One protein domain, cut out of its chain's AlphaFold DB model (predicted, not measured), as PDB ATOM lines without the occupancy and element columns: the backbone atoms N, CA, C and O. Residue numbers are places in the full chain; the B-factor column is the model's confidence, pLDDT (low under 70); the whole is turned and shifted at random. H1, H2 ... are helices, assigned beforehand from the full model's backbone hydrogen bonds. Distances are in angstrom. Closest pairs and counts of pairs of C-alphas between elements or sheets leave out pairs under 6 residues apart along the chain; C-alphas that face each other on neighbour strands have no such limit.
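This is residues 17 to 143 of the 143 residues of an uncharacterized protein of Magnetospirillum gryphiswaldense (strain DSM 6361 / JCM 21280 / NBRC 15271 / MSR-1) (UniProt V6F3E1). Two layers of helices face each other, H3, H2 and H6 side by side over H1 and H4, with H5 crossing one side. It is all helix: 127 printed residues with six named helices, H1 to H6 in order. It is compact, radius of gyration of the C-alphas 14.2 A, spanning 38 by 34 by 25 A.

H2, residues 33 to 56, forms hairpins with H1, 17 to 29, and H3, 64 to 74. H1, H2 and H6, 128 to 141, make a bundle, helices side by side. H1 touches H4, 83 to 100, closest at the C-alphas of Ala 17 and Ser 97, 4.1 A. H5, 106 to 120, is about perpendicular to H6, at 90 degrees. In each helix every O i to N i+4 pair is within hydrogen-bond range.

H2 is 34.7 A from first to last C-alpha. C-alpha 17 lies at (-18.427, -21.354, -10.219), C-alpha 141 at (-27.621, -8.416, -3.117).

The printed part has no cut; pLDDT is under 70 at residues 78 and 143.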
ATOM      1  N   ALA A  17     -19.112 -20.298  -9.477       96.88
ATOM      2  CA  ALA A  17     -18.427 -21.354 -10.219       96.88
ATOM      3  C   ALA A  17     -16.920 -21.369  -9.936       96.88
ATOM      4  O   ALA A  17     -16.350 -22.441  -9.723       96.88
ATOM      5  N   ALA A  18     -16.283 -20.194  -9.906       97.50
ATOM      6  CA  ALA A  18     -14.876 -20.079  -9.545       97.50
ATOM      7  C   ALA A  18     -14.634 -20.540  -8.102       97.50
ATOM      8  O   ALA A  18     -13.758 -21.369  -7.890       97.50
ATOM      9  N   ALA A  19     -15.437 -20.086  -7.132       98.00
ATOM     10  CA  ALA A  19     -15.269 -20.453  -5.725       98.00
ATOM     11  C   ALA A  19     -15.364 -21.968  -5.490       98.00
ATOM     12  O   ALA A  19     -14.538 -22.533  -4.781       98.00
ATOM     13  N   LEU A  20     -16.337 -22.629  -6.123       98.12
ATOM     14  CA  LEU A  20     -16.502 -24.083  -6.042       98.12
ATOM     15  C   LEU A  20     -15.330 -24.833  -6.683       98.12
ATOM     16  O   LEU A  20     -14.903 -25.860  -6.164       98.12
ATOM     17  N   ALA A  21     -14.799 -24.322  -7.796       97.75
ATOM     18  CA  ALA A  21     -13.644 -24.921  -8.452       97.75
ATOM     19  C   ALA A  21     -12.365 -24.793  -7.613       97.75
ATOM     20  O   ALA A  21     -11.658 -25.783  -7.465       97.75
ATOM     21  N   GLU A  22     -12.091 -23.611  -7.047       97.94
ATOM     22  CA  GLU A  22     -10.947 -23.426  -6.139       97.94
ATOM     23  C   GLU A  22     -11.100 -24.321  -4.898       97.94
ATOM     24  O   GLU A  22     -10.186 -25.069  -4.577       97.94
ATOM     25  N   ALA A  23     -12.285 -24.370  -4.275       97.81
ATOM     26  CA  ALA A  23     -12.518 -25.225  -3.108       97.81
ATOM     27  C   ALA A  23     -12.328 -26.726  -3.403       97.81
ATOM     28  O   ALA A  23     -11.845 -27.465  -2.550       97.81
ATOM     29  N   ALA A  24     -12.707 -27.198  -4.597       97.75
ATOM     30  CA  ALA A  24     -12.444 -28.578  -5.010       97.75
ATOM     31  C   ALA A  24     -10.942 -28.856  -5.177       97.75
ATOM     32  O   ALA A  24     -10.465 -29.911  -4.760       97.75
ATOM     33  N   ASP A  25     -10.206 -27.924  -5.783       97.38
ATOM     34  CA  ASP A  25      -8.761 -28.049  -5.974       97.38
ATOM     35  C   ASP A  25      -8.018 -28.006  -4.627       97.38
ATOM     36  O   ASP A  25      -7.122 -28.821  -4.407       97.38
ATOM     37  N   ASP A  26      -8.423 -27.135  -3.701       96.38
ATOM     38  CA  ASP A  26      -7.846 -27.032  -2.355       96.38
ATOM     39  C   ASP A  26      -8.054 -28.323  -1.551       96.38
ATOM     40  O   ASP A  26      -7.115 -28.844  -0.950       96.38
ATOM     41  N   LEU A  27      -9.265 -28.894  -1.591       95.25
ATOM     42  CA  LEU A  27      -9.562 -30.177  -0.942       95.25
ATOM     43  C   LEU A  27      -8.733 -31.333  -1.519       95.25
ATOM     44  O   LEU A  27      -8.311 -32.207  -0.766       95.25
ATOM     45  N   CYS A  28      -8.488 -31.344  -2.833       95.06
ATOM     46  CA  CYS A  28      -7.660 -32.364  -3.482       95.06
ATOM     47  C   CYS A  28      -6.158 -32.190  -3.240       95.06
ATOM     48  O   CYS A  28      -5.422 -33.173  -3.292       95.06
ATOM     49  N   SER A  29      -5.687 -30.954  -3.086       94.25
ATOM     50  CA  SER A  29      -4.256 -30.629  -3.057       94.25
ATOM     51  C   SER A  29      -3.689 -30.441  -1.653       94.25
ATOM     52  O   SER A  29      -2.468 -30.348  -1.507       94.25
ATOM     53  N   ALA A  30      -4.540 -30.421  -0.623       91.75
ATOM     54  CA  ALA A  30      -4.119 -30.364   0.767       91.75
ATOM     55  C   ALA A  30      -3.144 -31.508   1.099       91.75
ATOM     56  O   ALA A  30      -3.498 -32.686   1.078       91.75
ATOM     57  N   CYS A  31      -1.898 -31.147   1.404       89.06
ATOM     58  CA  CYS A  31      -0.802 -32.092   1.629       89.06
ATOM     59  C   CYS A  31      -0.508 -32.358   3.112       89.06
ATOM     60  O   CYS A  31       0.296 -33.232   3.433       89.06
ATOM     61  N   ASP A  32      -1.161 -31.624   4.013       91.50
ATOM     62  CA  ASP A  32      -1.081 -31.812   5.456       91.50
ATOM     63  C   ASP A  32      -2.419 -31.495   6.138       91.50
ATOM     64  O   ASP A  32      -3.384 -31.040   5.516       91.50
ATOM     65  N   THR A  33      -2.479 -31.780   7.438       90.50
ATOM     66  CA  THR A  33      -3.692 -31.620   8.245       90.50
ATOM     67  C   THR A  33      -4.160 -30.170   8.327       90.50
ATOM     68  O   THR A  33      -5.362 -29.930   8.256       90.50
ATOM     69  N   ASP A  34      -3.250 -29.207   8.448       91.19
ATOM     70  CA  ASP A  34      -3.619 -27.804   8.641       91.19
ATOM     71  C   ASP A  34      -4.215 -27.219   7.357       91.19
ATOM     72  O   ASP A  34      -5.279 -26.591   7.389       91.19
ATOM     73  N   HIS A  35      -3.591 -27.497   6.210       92.12
ATOM     74  CA  HIS A  35      -4.133 -27.134   4.904       92.12
ATOM     75  C   HIS A  35      -5.472 -27.825   4.638       92.12
ATOM     76  O   HIS A  35      -6.400 -27.190   4.138       92.12
ATOM     77  N   PHE A  36      -5.610 -29.098   5.017       92.88
ATOM     78  CA  PHE A  36      -6.854 -29.839   4.825       92.88
ATOM     79  C   PHE A  36      -8.011 -29.270   5.651       92.88
ATOM     80  O   PHE A  36      -9.108 -29.052   5.131       92.88
ATOM     81  N   VAL A  37      -7.766 -28.969   6.928       93.56
ATOM     82  CA  VAL A  37      -8.756 -28.332   7.804       93.56
ATOM     83  C   VAL A  37      -9.139 -26.953   7.266       93.56
ATOM     84  O   VAL A  37     -10.325 -26.634   7.201       93.56
ATOM     85  N   ALA A  38      -8.165 -26.160   6.811       93.62
ATOM     86  CA  ALA A  38      -8.432 -24.859   6.206       93.62
ATOM     87  C   ALA A  38      -9.285 -24.973   4.929       93.62
ATOM     88  O   ALA A  38     -10.246 -24.215   4.772       93.62
ATOM     89  N   ALA A  39      -8.988 -25.932   4.046       95.62
ATOM     90  CA  ALA A  39      -9.763 -26.188   2.832       95.62
ATOM     91  C   ALA A  39     -11.210 -26.604   3.155       95.62
ATOM     92  O   ALA A  39     -12.158 -26.086   2.557       95.62
ATOM     93  N   LEU A  40     -11.407 -27.473   4.155       95.44
ATOM     94  CA  LEU A  40     -12.740 -27.860   4.627       95.44
ATOM     95  C   LEU A  40     -13.518 -26.683   5.215       95.44
ATOM     96  O   LEU A  40     -14.698 -26.528   4.901       95.44
ATOM     97  N   ASP A  41     -12.874 -25.830   6.009       95.25
ATOM     98  CA  ASP A  41     -13.501 -24.638   6.585       95.25
ATOM     99  C   ASP A  41     -13.937 -23.639   5.506       95.25
ATOM    100  O   ASP A  41     -15.023 -23.052   5.585       95.25
ATOM    101  N   ILE A  42     -13.105 -23.438   4.479       96.31
ATOM    102  CA  ILE A  42     -13.446 -22.601   3.325       96.31
ATOM    103  C   ILE A  42     -14.617 -23.208   2.556       96.31
ATOM    104  O   ILE A  42     -15.593 -22.499   2.295       96.31
ATOM    105  N   ASN A  43     -14.575 -24.510   2.265       97.19
ATOM    106  CA  ASN A  43     -15.672 -25.211   1.607       97.19
ATOM    107  C   ASN A  43     -16.977 -25.100   2.416       97.19
ATOM    108  O   ASN A  43     -18.027 -24.765   1.871       97.19
ATOM    109  N   HIS A  44     -16.914 -25.288   3.734       96.56
ATOM    110  CA  HIS A  44     -18.064 -25.152   4.623       96.56
ATOM    111  C   HIS A  44     -18.691 -23.755   4.533       96.56
ATOM    112  O   HIS A  44     -19.898 -23.609   4.326       96.56
ATOM    113  N   ARG A  45     -17.869 -22.705   4.638       96.56
ATOM    114  CA  ARG A  45     -18.323 -21.306   4.551       96.56
ATOM    115  C   ARG A  45     -18.900 -20.964   3.182       96.56
ATOM    116  O   ARG A  45     -19.915 -20.265   3.105       96.56
ATOM    117  N   LEU A  46     -18.279 -21.463   2.116       97.62
ATOM    118  CA  LEU A  46     -18.779 -21.329   0.752       97.62
ATOM    119  C   LEU A  46     -20.192 -21.910   0.640       97.62
ATOM    120  O   LEU A  46     -21.105 -21.224   0.179       97.62
ATOM    121  N   TRP A  47     -20.401 -23.130   1.131       97.31
ATOM    122  CA  TRP A  47     -21.693 -23.805   1.051       97.31
ATOM    123  C   TRP A  47     -22.764 -23.215   1.966       97.31
ATOM    124  O   TRP A  47     -23.926 -23.159   1.564       97.31
ATOM    125  N   LEU A  48     -22.407 -22.683   3.137       95.81
ATOM    126  CA  LEU A  48     -23.334 -21.880   3.946       95.81
ATOM    127  C   LEU A  48     -23.799 -20.630   3.188       95.81
ATOM    128  O   LEU A  48     -24.989 -20.301   3.178       95.81
ATOM    129  N   THR A  49     -22.870 -19.954   2.513       96.44
ATOM    130  CA  THR A  49     -23.166 -18.757   1.716       96.44
ATOM    131  C   THR A  49     -24.058 -19.098   0.528       96.44
ATOM    132  O   THR A  49     -25.087 -18.452   0.319       96.44
ATOM    133  N   LEU A  50     -23.714 -20.153  -0.213       95.44
ATOM    134  CA  LEU A  50     -24.500 -20.641  -1.340       95.44
ATOM    135  C   LEU A  50     -25.904 -21.073  -0.903       95.44
ATOM    136  O   LEU A  50     -26.873 -20.689  -1.548       95.44
ATOM    137  N   SER A  51     -26.037 -21.775   0.226       94.50
ATOM    138  CA  SER A  51     -27.334 -22.180   0.791       94.50
ATOM    139  C   SER A  51     -28.219 -20.979   1.111       94.50
ATOM    140  O   SER A  51     -29.409 -20.977   0.807       94.50
ATOM    141  N   ARG A  52     -27.641 -19.916   1.687       93.50
ATOM    142  CA  ARG A  52     -28.365 -18.672   1.980       93.50
ATOM    143  C   ARG A  52     -28.858 -17.994   0.699       93.50
ATOM    144  O   ARG A  52     -30.005 -17.555   0.644       93.50
ATOM    145  N   ILE A  53     -28.008 -17.927  -0.326       93.06
ATOM    146  CA  ILE A  53     -28.349 -17.353  -1.636       93.06
ATOM    147  C   ILE A  53     -29.429 -18.195  -2.334       93.06
ATOM    148  O   ILE A  53     -30.409 -17.641  -2.832       93.06
ATOM    149  N   ALA A  54     -29.288 -19.521  -2.334       90.75
ATOM    150  CA  ALA A  54     -30.246 -20.447  -2.927       90.75
ATOM    151  C   ALA A  54     -31.601 -20.386  -2.211       90.75
ATOM    152  O   ALA A  54     -32.634 -20.291  -2.869       90.75
ATOM    153  N   SER A  55     -31.612 -20.342  -0.875       90.19
ATOM    154  CA  SER A  55     -32.840 -20.199  -0.088       90.19
ATOM    155  C   SER A  55     -33.585 -18.902  -0.403       90.19
ATOM    156  O   SER A  55     -34.811 -18.923  -0.492       90.19
ATOM    157  N   ALA A  56     -32.878 -17.784  -0.605       87.94
ATOM    158  CA  ALA A  56     -33.495 -16.520  -1.021       87.94
ATOM    159  C   ALA A  56     -34.127 -16.603  -2.425       87.94
ATOM    160  O   ALA A  56     -35.053 -15.862  -2.735       87.94
ATOM    161  N   LYS A  57     -33.655 -17.541  -3.255       84.00
ATOM    162  CA  LYS A  57     -34.160 -17.835  -4.602       84.00
ATOM    163  C   LYS A  57     -35.027 -19.096  -4.651       84.00
ATOM    164  O   LYS A  57     -35.104 -19.729  -5.697       84.00
ATOM    165  N   ALA A  58     -35.644 -19.490  -3.535       83.31
ATOM    166  CA  ALA A  58     -36.517 -20.664  -3.444       83.31
ATOM    167  C   ALA A  58     -35.878 -21.993  -3.912       83.31
ATOM    168  O   ALA A  58     -36.571 -22.868  -4.422       83.31
ATOM    169  N   TRP A  59     -34.566 -22.161  -3.706       80.44
ATOM    170  CA  TRP A  59     -33.812 -23.388  -4.000       80.44
ATOM    171  C   TRP A  59     -33.823 -23.824  -5.473       80.44
ATOM    172  O   TRP A  59     -33.814 -25.018  -5.763       80.44
ATOM    173  N   LEU A  60     -33.810 -22.864  -6.407       75.25
ATOM    174  CA  LEU A  60     -33.733 -23.168  -7.842       75.25
ATOM    175  C   LEU A  60     -32.503 -24.020  -8.213       75.25
ATOM    176  O   LEU A  60     -32.639 -24.973  -8.973       75.25
ATOM    177  N   ASP A  61     -31.323 -23.691  -7.682       74.12
ATOM    178  CA  ASP A  61     -30.070 -24.457  -7.818       74.12
ATOM    179  C   ASP A  61     -29.037 -23.887  -6.818       74.12
ATOM    180  O   ASP A  61     -28.910 -22.656  -6.744       74.12
ATOM    181  N   PRO A  62     -28.296 -24.704  -6.038       82.69
ATOM    182  CA  PRO A  62     -28.422 -26.157  -5.845       82.69
ATOM    183  C   PRO A  62     -29.663 -26.563  -5.044       82.69
ATOM    184  O   PRO A  62     -30.279 -25.738  -4.373       82.69
ATOM    185  N   ASN A  63     -30.022 -27.853  -5.089       87.88
ATOM    186  CA  ASN A  63     -31.104 -28.387  -4.259       87.88
ATOM    187  C   ASN A  63     -30.708 -28.419  -2.768       87.88
ATOM    188  O   ASN A  63     -29.530 -28.520  -2.413       87.88
ATOM    189  N   ARG A  64     -31.714 -28.366  -1.888       90.50
ATOM    190  CA  ARG A  64     -31.512 -28.282  -0.435       90.50
ATOM    191  C   ARG A  64     -30.790 -29.490   0.162       90.50
ATOM    192  O   ARG A  64     -29.907 -29.309   0.989       90.50
ATOM    193  N   HIS A  65     -31.133 -30.705  -0.259       90.19
ATOM    194  CA  HIS A  65     -30.541 -31.927   0.298       90.19
ATOM    195  C   HIS A  65     -29.039 -32.032   0.014       90.19
ATOM    196  O   HIS A  65     -28.273 -32.420   0.890       90.19
ATOM    197  N   LEU A  66     -28.621 -31.642  -1.191       91.88
ATOM    198  CA  LEU A  66     -27.220 -31.582  -1.590       91.88
ATOM    199  C   LEU A  66     -26.457 -30.571  -0.729       91.88
ATOM    200  O   LEU A  66     -25.395 -30.883  -0.198       91.88
ATOM    201  N   ALA A  67     -27.025 -29.378  -0.550       93.00
ATOM    202  CA  ALA A  67     -26.427 -28.344   0.282       93.00
ATOM    203  C   ALA A  67     -26.311 -28.779   1.755       93.00
ATOM    204  O   ALA A  67     -25.247 -28.631   2.355       93.00
ATOM    205  N   ASP A  68     -27.364 -29.382   2.315       92.88
ATOM    206  CA  ASP A  68     -27.373 -29.901   3.687       92.88
ATOM    207  C   ASP A  68     -26.324 -31.010   3.877       92.88
ATOM    208  O   ASP A  68     -25.615 -31.023   4.890       92.88
ATOM    209  N   PHE A  69     -26.168 -31.907   2.893       92.94
ATOM    210  CA  PHE A  69     -25.116 -32.924   2.895       92.94
ATOM    211  C   PHE A  69     -23.725 -32.291   2.954       92.94
ATOM    212  O   PHE A  69     -22.949 -32.618   3.854       92.94
ATOM    213  N   VAL A  70     -23.419 -31.358   2.046       94.19
ATOM    214  CA  VAL A  70     -22.090 -30.741   1.984       94.19
ATOM    215  C   VAL A  70     -21.785 -29.949   3.255       94.19
ATOM    216  O   VAL A  70     -20.698 -30.082   3.822       94.19
ATOM    217  N   VAL A  71     -22.742 -29.162   3.749       94.25
ATOM    218  CA  VAL A  71     -22.600 -28.405   5.002       94.25
ATOM    219  C   VAL A  71     -22.363 -29.349   6.180       94.25
ATOM    220  O   VAL A  71     -21.514 -29.067   7.022       94.25
ATOM    221  N   SER A  72     -23.082 -30.469   6.253       91.56
ATOM    222  CA  SER A  72     -22.903 -31.461   7.316       91.56
ATOM    223  C   SER A  72     -21.527 -32.129   7.246       91.56
ATOM    224  O   SER A  72     -20.803 -32.152   8.242       91.56
ATOM    225  N   ALA A  73     -21.127 -32.599   6.062       90.19
ATOM    226  CA  ALA A  73     -19.866 -33.305   5.851       90.19
ATOM    227  C   ALA A  73     -18.630 -32.415   6.076       90.19
ATOM    228  O   ALA A  73     -17.604 -32.901   6.536       90.19
ATOM    229  N   SER A  74     -18.727 -31.110   5.817       88.94
ATOM    230  CA  SER A  74     -17.616 -30.161   5.987       88.94
ATOM    231  C   SER A  74     -17.501 -29.540   7.390       88.94
ATOM    232  O   SER A  74     -16.526 -28.855   7.673       88.94
ATOM    233  N   ARG A  75     -18.465 -29.774   8.296       84.31
ATOM    234  CA  ARG A  75     -18.550 -29.087   9.604       84.31
ATOM    235  C   ARG A  75     -17.483 -29.512  10.619       84.31
ATOM    236  O   ARG A  75     -17.190 -28.762  11.545       84.31
ATOM    237  N   THR A  76     -16.951 -30.731  10.524       74.44
ATOM    238  CA  THR A  76     -16.214 -31.367  11.634       74.44
ATOM    239  C   THR A  76     -14.705 -31.121  11.633       74.44
ATOM    240  O   THR A  76     -13.986 -31.853  12.315       74.44
ATOM    241  N   ALA A  77     -14.201 -30.118  10.900       70.31
ATOM    242  CA  ALA A  77     -12.759 -29.890  10.722       70.31
ATOM    243  C   ALA A  77     -12.021 -31.191  10.330       70.31
ATOM    244  O   ALA A  77     -11.007 -31.561  10.917       70.31
ATOM    245  N   GLY A  78     -12.622 -31.968   9.424       67.00
ATOM    246  CA  GLY A  78     -12.090 -33.248   8.948       67.00
ATOM    247  C   GLY A  78     -12.250 -34.432   9.908       67.00
ATOM    248  O   GLY A  78     -12.015 -35.569   9.504       67.00
ATOM    249  N   ARG A  79     -12.697 -34.235  11.159       76.25
ATOM    250  CA  ARG A  79     -12.870 -35.356  12.100       76.25
ATOM    251  C   ARG A  79     -13.940 -36.320  11.600       76.25
ATOM    252  O   ARG A  79     -15.105 -35.943  11.458       76.25
ATOM    253  N   GLY A  80     -13.539 -37.574  11.391       76.88
ATOM    254  CA  GLY A  80     -14.431 -38.643  10.943       76.88
ATOM    255  C   GLY A  80     -14.914 -38.491   9.497       76.88
ATOM    256  O   GLY A  80     -15.906 -39.125   9.125       76.88
ATOM    257  N   LEU A  81     -14.257 -37.645   8.695       86.00
ATOM    258  CA  LEU A  81     -14.480 -37.603   7.258       86.00
ATOM    259  C   LEU A  81     -13.738 -38.783   6.622       86.00
ATOM    260  O   LEU A  81     -12.530 -38.909   6.788       86.00
ATOM    261  N   SER A  82     -14.473 -39.665   5.949       89.62
ATOM    262  CA  SER A  82     -13.883 -40.743   5.156       89.62
ATOM    263  C   SER A  82     -13.436 -40.224   3.793       89.62
ATOM    264  O   SER A  82     -13.999 -39.242   3.299       89.62
ATOM    265  N   ASP A  83     -12.505 -40.933   3.163       90.00
ATOM    266  CA  ASP A  83     -12.032 -40.620   1.811       90.00
ATOM    267  C   ASP A  83     -13.196 -40.573   0.809       90.00
ATOM    268  O   ASP A  83     -13.321 -39.596   0.079       90.00
ATOM    269  N   ASP A  84     -14.147 -41.513   0.882       92.38
ATOM    270  CA  ASP A  84     -15.360 -41.504   0.044       92.38
ATOM    271  C   ASP A  84     -16.186 -40.214   0.192       92.38
ATOM    272  O   ASP A  84     -16.757 -39.693  -0.767       92.38
ATOM    273  N   LYS A  85     -16.285 -39.677   1.417       92.06
ATOM    274  CA  LYS A  85     -17.018 -38.426   1.653       92.06
ATOM    275  C   LYS A  85     -16.231 -37.236   1.130       92.06
ATOM    276  O   LYS A  85     -16.844 -36.299   0.630       92.06
ATOM    277  N   LEU A  86     -14.907 -37.253   1.262       93.75
ATOM    278  CA  LEU A  86     -14.045 -36.225   0.692       93.75
ATOM    279  C   LEU A  86     -14.149 -36.211  -0.839       93.75
ATOM    280  O   LEU A  86     -14.352 -35.146  -1.418       93.75
ATOM    281  N   GLU A  87     -14.084 -37.377  -1.480       95.25
ATOM    282  CA  GLU A  87     -14.269 -37.521  -2.925       95.25
ATOM    283  C   GLU A  87     -15.641 -36.986  -3.348       95.25
ATOM    284  O   GLU A  87     -15.717 -36.121  -4.221       95.25
ATOM    285  N   ALA A  88     -16.709 -37.360  -2.636       95.31
ATOM    286  CA  ALA A  88     -18.044 -36.822  -2.888       95.31
ATOM    287  C   ALA A  88     -18.100 -35.285  -2.769       95.31
ATOM    288  O   ALA A  88     -18.716 -34.626  -3.605       95.31
ATOM    289  N   LEU A  89     -17.450 -34.679  -1.765       95.94
ATOM    290  CA  LEU A  89     -17.386 -33.217  -1.631       95.94
ATOM    291  C   LEU A  89     -16.709 -32.558  -2.843       95.94
ATOM    292  O   LEU A  89     -17.216 -31.569  -3.379       95.94
ATOM    293  N   VAL A  90     -15.580 -33.114  -3.281       97.25
ATOM    294  CA  VAL A  90     -14.826 -32.638  -4.448       97.25
ATOM    295  C   VAL A  90     -15.667 -32.752  -5.720       97.25
ATOM    296  O   VAL A  90     -15.743 -31.799  -6.502       97.25
ATOM    297  N   GLU A  91     -16.310 -33.897  -5.938       97.25
ATOM    298  CA  GLU A  91     -17.140 -34.143  -7.115       97.25
ATOM    299  C   GLU A  91     -18.348 -33.212  -7.167       97.25
ATOM    300  O   GLU A  91     -18.587 -32.578  -8.198       97.25
ATOM    301  N   ILE A  92     -19.055 -33.047  -6.047       96.81
ATOM    302  CA  ILE A  92     -20.204 -32.141  -5.943       96.81
ATOM    303  C   ILE A  92     -19.784 -30.705  -6.275       96.81
ATOM    304  O   ILE A  92     -20.460 -30.026  -7.053       96.81
ATOM    305  N   ASN A  93     -18.651 -30.240  -5.745       97.69
ATOM    306  CA  ASN A  93     -18.126 -28.912  -6.058       97.69
ATOM    307  C   ASN A  93     -17.851 -28.739  -7.556       97.69
ATOM    308  O   ASN A  93     -18.264 -27.740  -8.156       97.69
ATOM    309  N   ARG A  94     -17.185 -29.716  -8.178       96.50
ATOM    310  CA  ARG A  94     -16.875 -29.698  -9.616       96.50
ATOM    311  C   ARG A  94     -18.139 -29.723 -10.468       96.50
ATOM    312  O   ARG A  94     -18.236 -28.972 -11.440       96.50
ATOM    313  N   GLU A  95     -19.111 -30.551 -10.106       95.19
ATOM    314  CA  GLU A  95     -20.369 -30.675 -10.834       95.19
ATOM    315  C   GLU A  95     -21.174 -29.371 -10.775       95.19
ATOM    316  O   GLU A  95     -21.565 -28.835 -11.815       95.19
ATOM    317  N   VAL A  96     -21.368 -28.812  -9.578       95.00
ATOM    318  CA  VAL A  96     -22.119 -27.563  -9.392       95.00
ATOM    319  C   VAL A  96     -21.397 -26.402 -10.080       95.00
ATOM    320  O   VAL A  96     -22.034 -25.619 -10.788       95.00
ATOM    321  N   SER A  97     -20.064 -26.329  -9.968       95.69
ATOM    322  CA  SER A  97     -19.247 -25.352 -10.700       95.69
ATOM    323  C   SER A  97     -19.509 -25.425 -12.206       95.69
ATOM    324  O   SER A  97     -19.823 -24.411 -12.830       95.69
ATOM    325  N   LYS A  98     -19.470 -26.633 -12.784       93.94
ATOM    326  CA  LYS A  98     -19.715 -26.875 -14.212       93.94
ATOM    327  C   LYS A  98     -21.130 -26.485 -14.644       93.94
ATOM    328  O   LYS A  98     -21.288 -25.907 -15.717       93.94
ATOM    329  N   ARG A  99     -22.162 -26.765 -13.838       92.88
ATOM    330  CA  ARG A  99     -23.547 -26.354 -14.150       92.88
ATOM    331  C   ARG A  99     -23.673 -24.829 -14.236       92.88
ATOM    332  O   ARG A  99     -24.265 -24.304 -15.180       92.88
ATOM    333  N   LEU A 100     -23.031 -24.113 -13.314       91.94
ATOM    334  CA  LEU A 100     -23.069 -22.650 -13.238       91.94
ATOM    335  C   LEU A 100     -22.335 -21.946 -14.385       91.94
ATOM    336  O   LEU A 100     -22.637 -20.785 -14.679       91.94
ATOM    337  N   THR A 101     -21.397 -22.612 -15.070       90.88
ATOM    338  CA  THR A 101     -20.735 -22.004 -16.234       90.88
ATOM    339  C   THR A 101     -21.643 -21.917 -17.463       90.88
ATOM    340  O   THR A 101     -21.301 -21.201 -18.411       90.88
ATOM    341  N   SER A 102     -22.799 -22.598 -17.458       83.12
ATOM    342  CA  SER A 102     -23.761 -22.642 -18.569       83.12
ATOM    343  C   SER A 102     -23.100 -23.009 -19.905       83.12
ATOM    344  O   SER A 102     -23.354 -22.392 -20.934       83.12
ATOM    345  N   GLY A 103     -22.183 -23.984 -19.878       82.50
ATOM    346  CA  GLY A 103     -21.457 -24.464 -21.059       82.50
ATOM    347  C   GLY A 103     -20.207 -23.655 -21.424       82.50
ATOM    348  O   GLY A 103     -19.449 -24.071 -22.297       82.50
ATOM    349  N   ARG A 104     -19.930 -22.537 -20.740       89.44
ATOM    350  CA  ARG A 104     -18.656 -21.822 -20.893       89.44
ATOM    351  C   ARG A 104     -17.521 -22.609 -20.242       89.44
ATOM    352  O   ARG A 104     -17.707 -23.282 -19.226       89.44
ATOM    353  N   ALA A 105     -16.324 -22.492 -20.809       90.94
ATOM    354  CA  ALA A 105     -15.134 -23.106 -20.241       90.94
ATOM    355  C   ALA A 105     -14.801 -22.481 -18.872       90.94
ATOM    356  O   ALA A 105     -14.817 -21.259 -18.709       90.94
ATOM    357  N   LEU A 106     -14.473 -23.326 -17.894       94.00
ATOM    358  CA  LEU A 106     -14.107 -22.904 -16.542       94.00
ATOM    359  C   LEU A 106     -12.774 -22.122 -16.463       94.00
ATOM    360  O   LEU A 106     -12.732 -21.144 -15.715       94.00
ATOM    361  N   PRO A 107     -11.701 -22.453 -17.219       95.56
ATOM    362  CA  PRO A 107     -10.422 -21.746 -17.082       95.56
ATOM    363  C   PRO A 107     -10.498 -20.230 -17.355       95.56
ATOM    364  O   PRO A 107      -9.981 -19.468 -16.538       95.56
ATOM    365  N   PRO A 108     -11.200 -19.739 -18.400       94.56
ATOM    366  CA  PRO A 108     -11.424 -18.302 -18.576       94.56
ATOM    367  C   PRO A 108     -12.185 -17.639 -17.419       94.56
ATOM    368  O   PRO A 108     -11.879 -16.504 -17.056       94.56
ATOM    369  N   ILE A 109     -13.159 -18.333 -16.816       95.12
ATOM    370  CA  ILE A 109     -13.910 -17.820 -15.659       95.12
ATOM    371  C   ILE A 109     -12.984 -17.691 -14.446       95.12
ATOM    372  O   ILE A 109     -12.955 -16.634 -13.816       95.12
ATOM    373  N   ARG A 110     -12.162 -18.713 -14.165       96.12
ATOM    374  CA  ARG A 110     -11.149 -18.663 -13.097       96.12
ATOM    375  C   ARG A 110     -10.132 -17.552 -13.335       96.12
ATOM    376  O   ARG A 110      -9.789 -16.828 -12.406       96.12
ATOM    377  N   GLN A 111      -9.690 -17.354 -14.576       95.44
ATOM    378  CA  GLN A 111      -8.764 -16.270 -14.899       95.44
ATOM    379  C   GLN A 111      -9.389 -14.893 -14.650       95.44
ATOM    380  O   GLN A 111      -8.763 -14.037 -14.028       95.44
ATOM    381  N   ARG A 112     -10.641 -14.680 -15.073       95.06
ATOM    382  CA  ARG A 112     -11.389 -13.449 -14.765       95.06
ATOM    383  C   ARG A 112     -11.537 -13.246 -13.260       95.06
ATOM    384  O   ARG A 112     -11.364 -12.128 -12.784       95.06
ATOM    385  N   ALA A 113     -11.822 -14.312 -12.515       95.94
ATOM    386  CA  ALA A 113     -11.923 -14.269 -11.062       95.94
ATOM    387  C   ALA A 113     -10.603 -13.844 -10.404       95.94
ATOM    388  O   ALA A 113     -10.600 -12.950  -9.560       95.94
ATOM    389  N   LYS A 114      -9.479 -14.407 -10.858       95.62
ATOM    390  CA  LYS A 114      -8.134 -14.033 -10.401       95.62
ATOM    391  C   LYS A 114      -7.800 -12.577 -10.714       95.62
ATOM    392  O   LYS A 114      -7.298 -11.887  -9.834       95.62
ATOM    393  N   LEU A 115      -8.115 -12.087 -11.914       94.88
ATOM    394  CA  LEU A 115      -7.909 -10.677 -12.280       94.88
ATOM    395  C   LEU A 115      -8.751  -9.739 -11.403       94.88
ATOM    396  O   LEU A 115      -8.227  -8.803 -10.808       94.88
ATOM    397  N   ALA A 116     -10.039 -10.042 -11.238       94.19
ATOM    398  CA  ALA A 116     -10.931  -9.265 -10.385       94.19
ATOM    399  C   ALA A 116     -10.453  -9.220  -8.921       94.19
ATOM    400  O   ALA A 116     -10.519  -8.172  -8.274       94.19
ATOM    401  N   TRP A 117      -9.937 -10.341  -8.409       96.00
ATOM    402  CA  TRP A 117      -9.320 -10.418  -7.089       96.00
ATOM    403  C   TRP A 117      -8.011  -9.626  -7.007       96.00
ATOM    404  O   TRP A 117      -7.798  -8.919  -6.026       96.00
ATOM    405  N   GLN A 118      -7.144  -9.687  -8.017       94.31
ATOM    406  CA  GLN A 118      -5.901  -8.907  -8.046       94.31
ATOM    407  C   GLN A 118      -6.165  -7.399  -7.986       94.31
ATOM    408  O   GLN A 118      -5.420  -6.682  -7.326       94.31
ATOM    409  N   GLU A 119      -7.241  -6.938  -8.624       90.31
ATOM    410  CA  GLU A 119      -7.657  -5.535  -8.615       90.31
ATOM    411  C   GLU A 119      -8.317  -5.117  -7.291       90.31
ATOM    412  O   GLU A 119      -8.089  -4.009  -6.808       90.31
ATOM    413  N   ARG A 120      -9.170  -5.972  -6.706       89.75
ATOM    414  CA  ARG A 120     -10.123  -5.559  -5.651       89.75
ATOM    415  C   ARG A 120      -9.975  -6.276  -4.313       89.75
ATOM    416  O   ARG A 120     -10.548  -5.823  -3.327       89.75
ATOM    417  N   GLY A 121      -9.276  -7.403  -4.267       88.88
ATOM    418  CA  GLY A 121      -9.103  -8.236  -3.074       88.88
ATOM    419  C   GLY A 121      -7.666  -8.249  -2.569       88.88
ATOM    420  O   GLY A 121      -7.413  -7.896  -1.417       88.88
ATOM    421  N   ARG A 122      -6.717  -8.587  -3.448       90.88
ATOM    422  CA  ARG A 122      -5.284  -8.687  -3.141       90.88
ATOM    423  C   ARG A 122      -4.698  -7.428  -2.483       90.88
ATOM    424  O   ARG A 122      -3.942  -7.608  -1.531       90.88
ATOM    425  N   PRO A 123      -5.040  -6.185  -2.888       90.62
ATOM    426  CA  PRO A 123      -4.511  -4.979  -2.241       90.62
ATOM    427  C   PRO A 123      -4.858  -4.867  -0.750       90.62
ATOM    428  O   PRO A 123      -4.164  -4.179  -0.011       90.62
ATOM    429  N   TYR A 124      -5.901  -5.570  -0.301       88.81
ATOM    430  CA  TYR A 124      -6.349  -5.605   1.091       88.81
ATOM    431  C   TYR A 124      -5.909  -6.882   1.830       88.81
ATOM    432  O   TYR A 124      -6.388  -7.149   2.929       88.81
ATOM    433  N   GLY A 125      -5.039  -7.703   1.227       91.38
ATOM    434  CA  GLY A 125      -4.516  -8.930   1.838       91.38
ATOM    435  C   GLY A 125      -5.541 -10.060   1.997       91.38
ATOM    436  O   GLY A 125      -5.296 -11.005   2.743       91.38
ATOM    437  N   VAL A 126      -6.693  -9.984   1.324       92.31
ATOM    438  CA  VAL A 126      -7.737 -11.015   1.415       92.31
ATOM    439  C   VAL A 126      -7.374 -12.194   0.499       92.31
ATOM    440  O   VAL A 126      -7.159 -11.955  -0.690       92.31
ATOM    441  N   PRO A 127      -7.339 -13.449   0.992       95.00
ATOM    442  CA  PRO A 127      -7.181 -14.641   0.150       95.00
ATOM    443  C   PRO A 127      -8.274 -14.756  -0.920       95.00
ATOM    444  O   PRO A 127      -9.396 -14.283  -0.708       95.00
ATOM    445  N   LEU A 128      -7.960 -15.379  -2.060       95.88
ATOM    446  CA  LEU A 128      -8.864 -15.458  -3.212       95.88
ATOM    447  C   LEU A 128     -10.204 -16.105  -2.839       95.88
ATOM    448  O   LEU A 128     -11.259 -15.574  -3.175       95.88
ATOM    449  N   GLU A 129     -10.172 -17.203  -2.095       95.31
ATOM    450  CA  GLU A 129     -11.335 -18.021  -1.745       95.31
ATOM    451  C   GLU A 129     -12.293 -17.226  -0.849       95.31
ATOM    452  O   GLU A 129     -13.500 -17.153  -1.091       95.31
ATOM    453  N   ARG A 130     -11.740 -16.535   0.156       95.38
ATOM    454  CA  ARG A 130     -12.509 -15.652   1.048       95.38
ATOM    455  C   ARG A 130     -13.082 -14.455   0.297       95.38
ATOM    456  O   ARG A 130     -14.210 -14.040   0.567       95.38
ATOM    457  N   TRP A 131     -12.316 -13.899  -0.638       97.31
ATOM    458  CA  TRP A 131     -12.775 -12.797  -1.471       97.31
ATOM    459  C   TRP A 131     -13.913 -13.227  -2.407       97.31
ATOM    460  O   TRP A 131     -14.891 -12.495  -2.533       97.31
ATOM    461  N   LEU A 132     -13.838 -14.422  -3.003       97.50
ATOM    462  CA  LEU A 132     -14.888 -14.960  -3.870       97.50
ATOM    463  C   LEU A 132     -16.199 -15.184  -3.117       97.50
ATOM    464  O   LEU A 132     -17.249 -14.804  -3.630       97.50
ATOM    465  N   ILE A 133     -16.142 -15.711  -1.889       97.06
ATOM    466  CA  ILE A 133     -17.326 -15.838  -1.023       97.06
ATOM    467  C   ILE A 133     -17.973 -14.463  -0.805       97.06
ATOM    468  O   ILE A 133     -19.169 -14.299  -1.033       97.06
ATOM    469  N   ALA A 134     -17.188 -13.446  -0.435       95.50
ATOM    470  CA  ALA A 134     -17.706 -12.090  -0.251       95.50
ATOM    471  C   ALA A 134     -18.266 -11.485  -1.554       95.50
ATOM    472  O   ALA A 134     -19.260 -10.753  -1.530       95.50
ATOM    473  N   GLU A 135     -17.658 -11.787  -2.704       95.38
ATOM    474  CA  GLU A 135     -18.155 -11.337  -4.003       95.38
ATOM    475  C   GLU A 135     -19.488 -12.010  -4.360       95.38
ATOM    476  O   GLU A 135     -20.391 -11.315  -4.823       95.38
ATOM    477  N   MET A 136     -19.676 -13.302  -4.065       95.25
ATOM    478  CA  MET A 136     -20.974 -13.977  -4.223       95.25
ATOM    479  C   MET A 136     -22.070 -13.255  -3.436       95.25
ATOM    480  O   MET A 136     -23.140 -12.970  -3.971       95.25
ATOM    481  N   GLU A 137     -21.803 -12.903  -2.176       93.50
ATOM    482  CA  GLU A 137     -22.765 -12.172  -1.348       93.50
ATOM    483  C   GLU A 137     -23.082 -10.785  -1.906       93.50
ATOM    484  O   GLU A 137     -24.230 -10.340  -1.842       93.50
ATOM    485  N   ARG A 138     -22.073 -10.097  -2.452       92.88
ATOM    486  CA  ARG A 138     -22.235  -8.785  -3.083       92.88
ATOM    487  C   ARG A 138     -23.110  -8.880  -4.330       92.88
ATOM    488  O   ARG A 138     -24.047  -8.098  -4.461       92.88
ATOM    489  N   GLN A 139     -22.837  -9.843  -5.212       92.06
ATOM    490  CA  GLN A 139     -23.607 -10.046  -6.440       92.06
ATOM    491  C   GLN A 139     -25.035 -10.519  -6.141       92.06
ATOM    492  O   GLN A 139     -25.972 -10.089  -6.803       92.06
ATOM    493  N   ALA A 140     -25.232 -11.345  -5.110       89.94
ATOM    494  CA  ALA A 140     -26.561 -11.796  -4.703       89.94
ATOM    495  C   ALA A 140     -27.452 -10.674  -4.144       89.94
ATOM    496  O   ALA A 140     -28.663 -10.802  -4.218       89.94
ATOM    497  N   LYS A 141     -26.875  -9.600  -3.588       88.00
ATOM    498  CA  LYS A 141     -27.621  -8.416  -3.117       88.00
ATOM    499  C   LYS A 141     -27.937  -7.412  -4.229       88.00
ATOM    500  O   LYS A 141     -28.746  -6.517  -4.018       88.00
ATOM    501  N   ALA A 142     -27.243  -7.503  -5.362       81.19
ATOM    502  CA  ALA A 142     -27.431  -6.608  -6.501       81.19
ATOM    503  C   ALA A 142     -28.565  -7.058  -7.444       81.19
ATOM    504  O   ALA A 142     -28.867  -6.348  -8.404       81.19
ATOM    505  N   HIS A 143     -29.163  -8.221  -7.177       58.66
ATOM    506  CA  HIS A 143     -30.269  -8.842  -7.905       58.66
ATOM    507  C   HIS A 143     -31.448  -9.074  -6.964       58.66
ATOM    508  O   HIS A 143     -32.588  -9.039  -7.471       58.66
TER     509      HIS A 143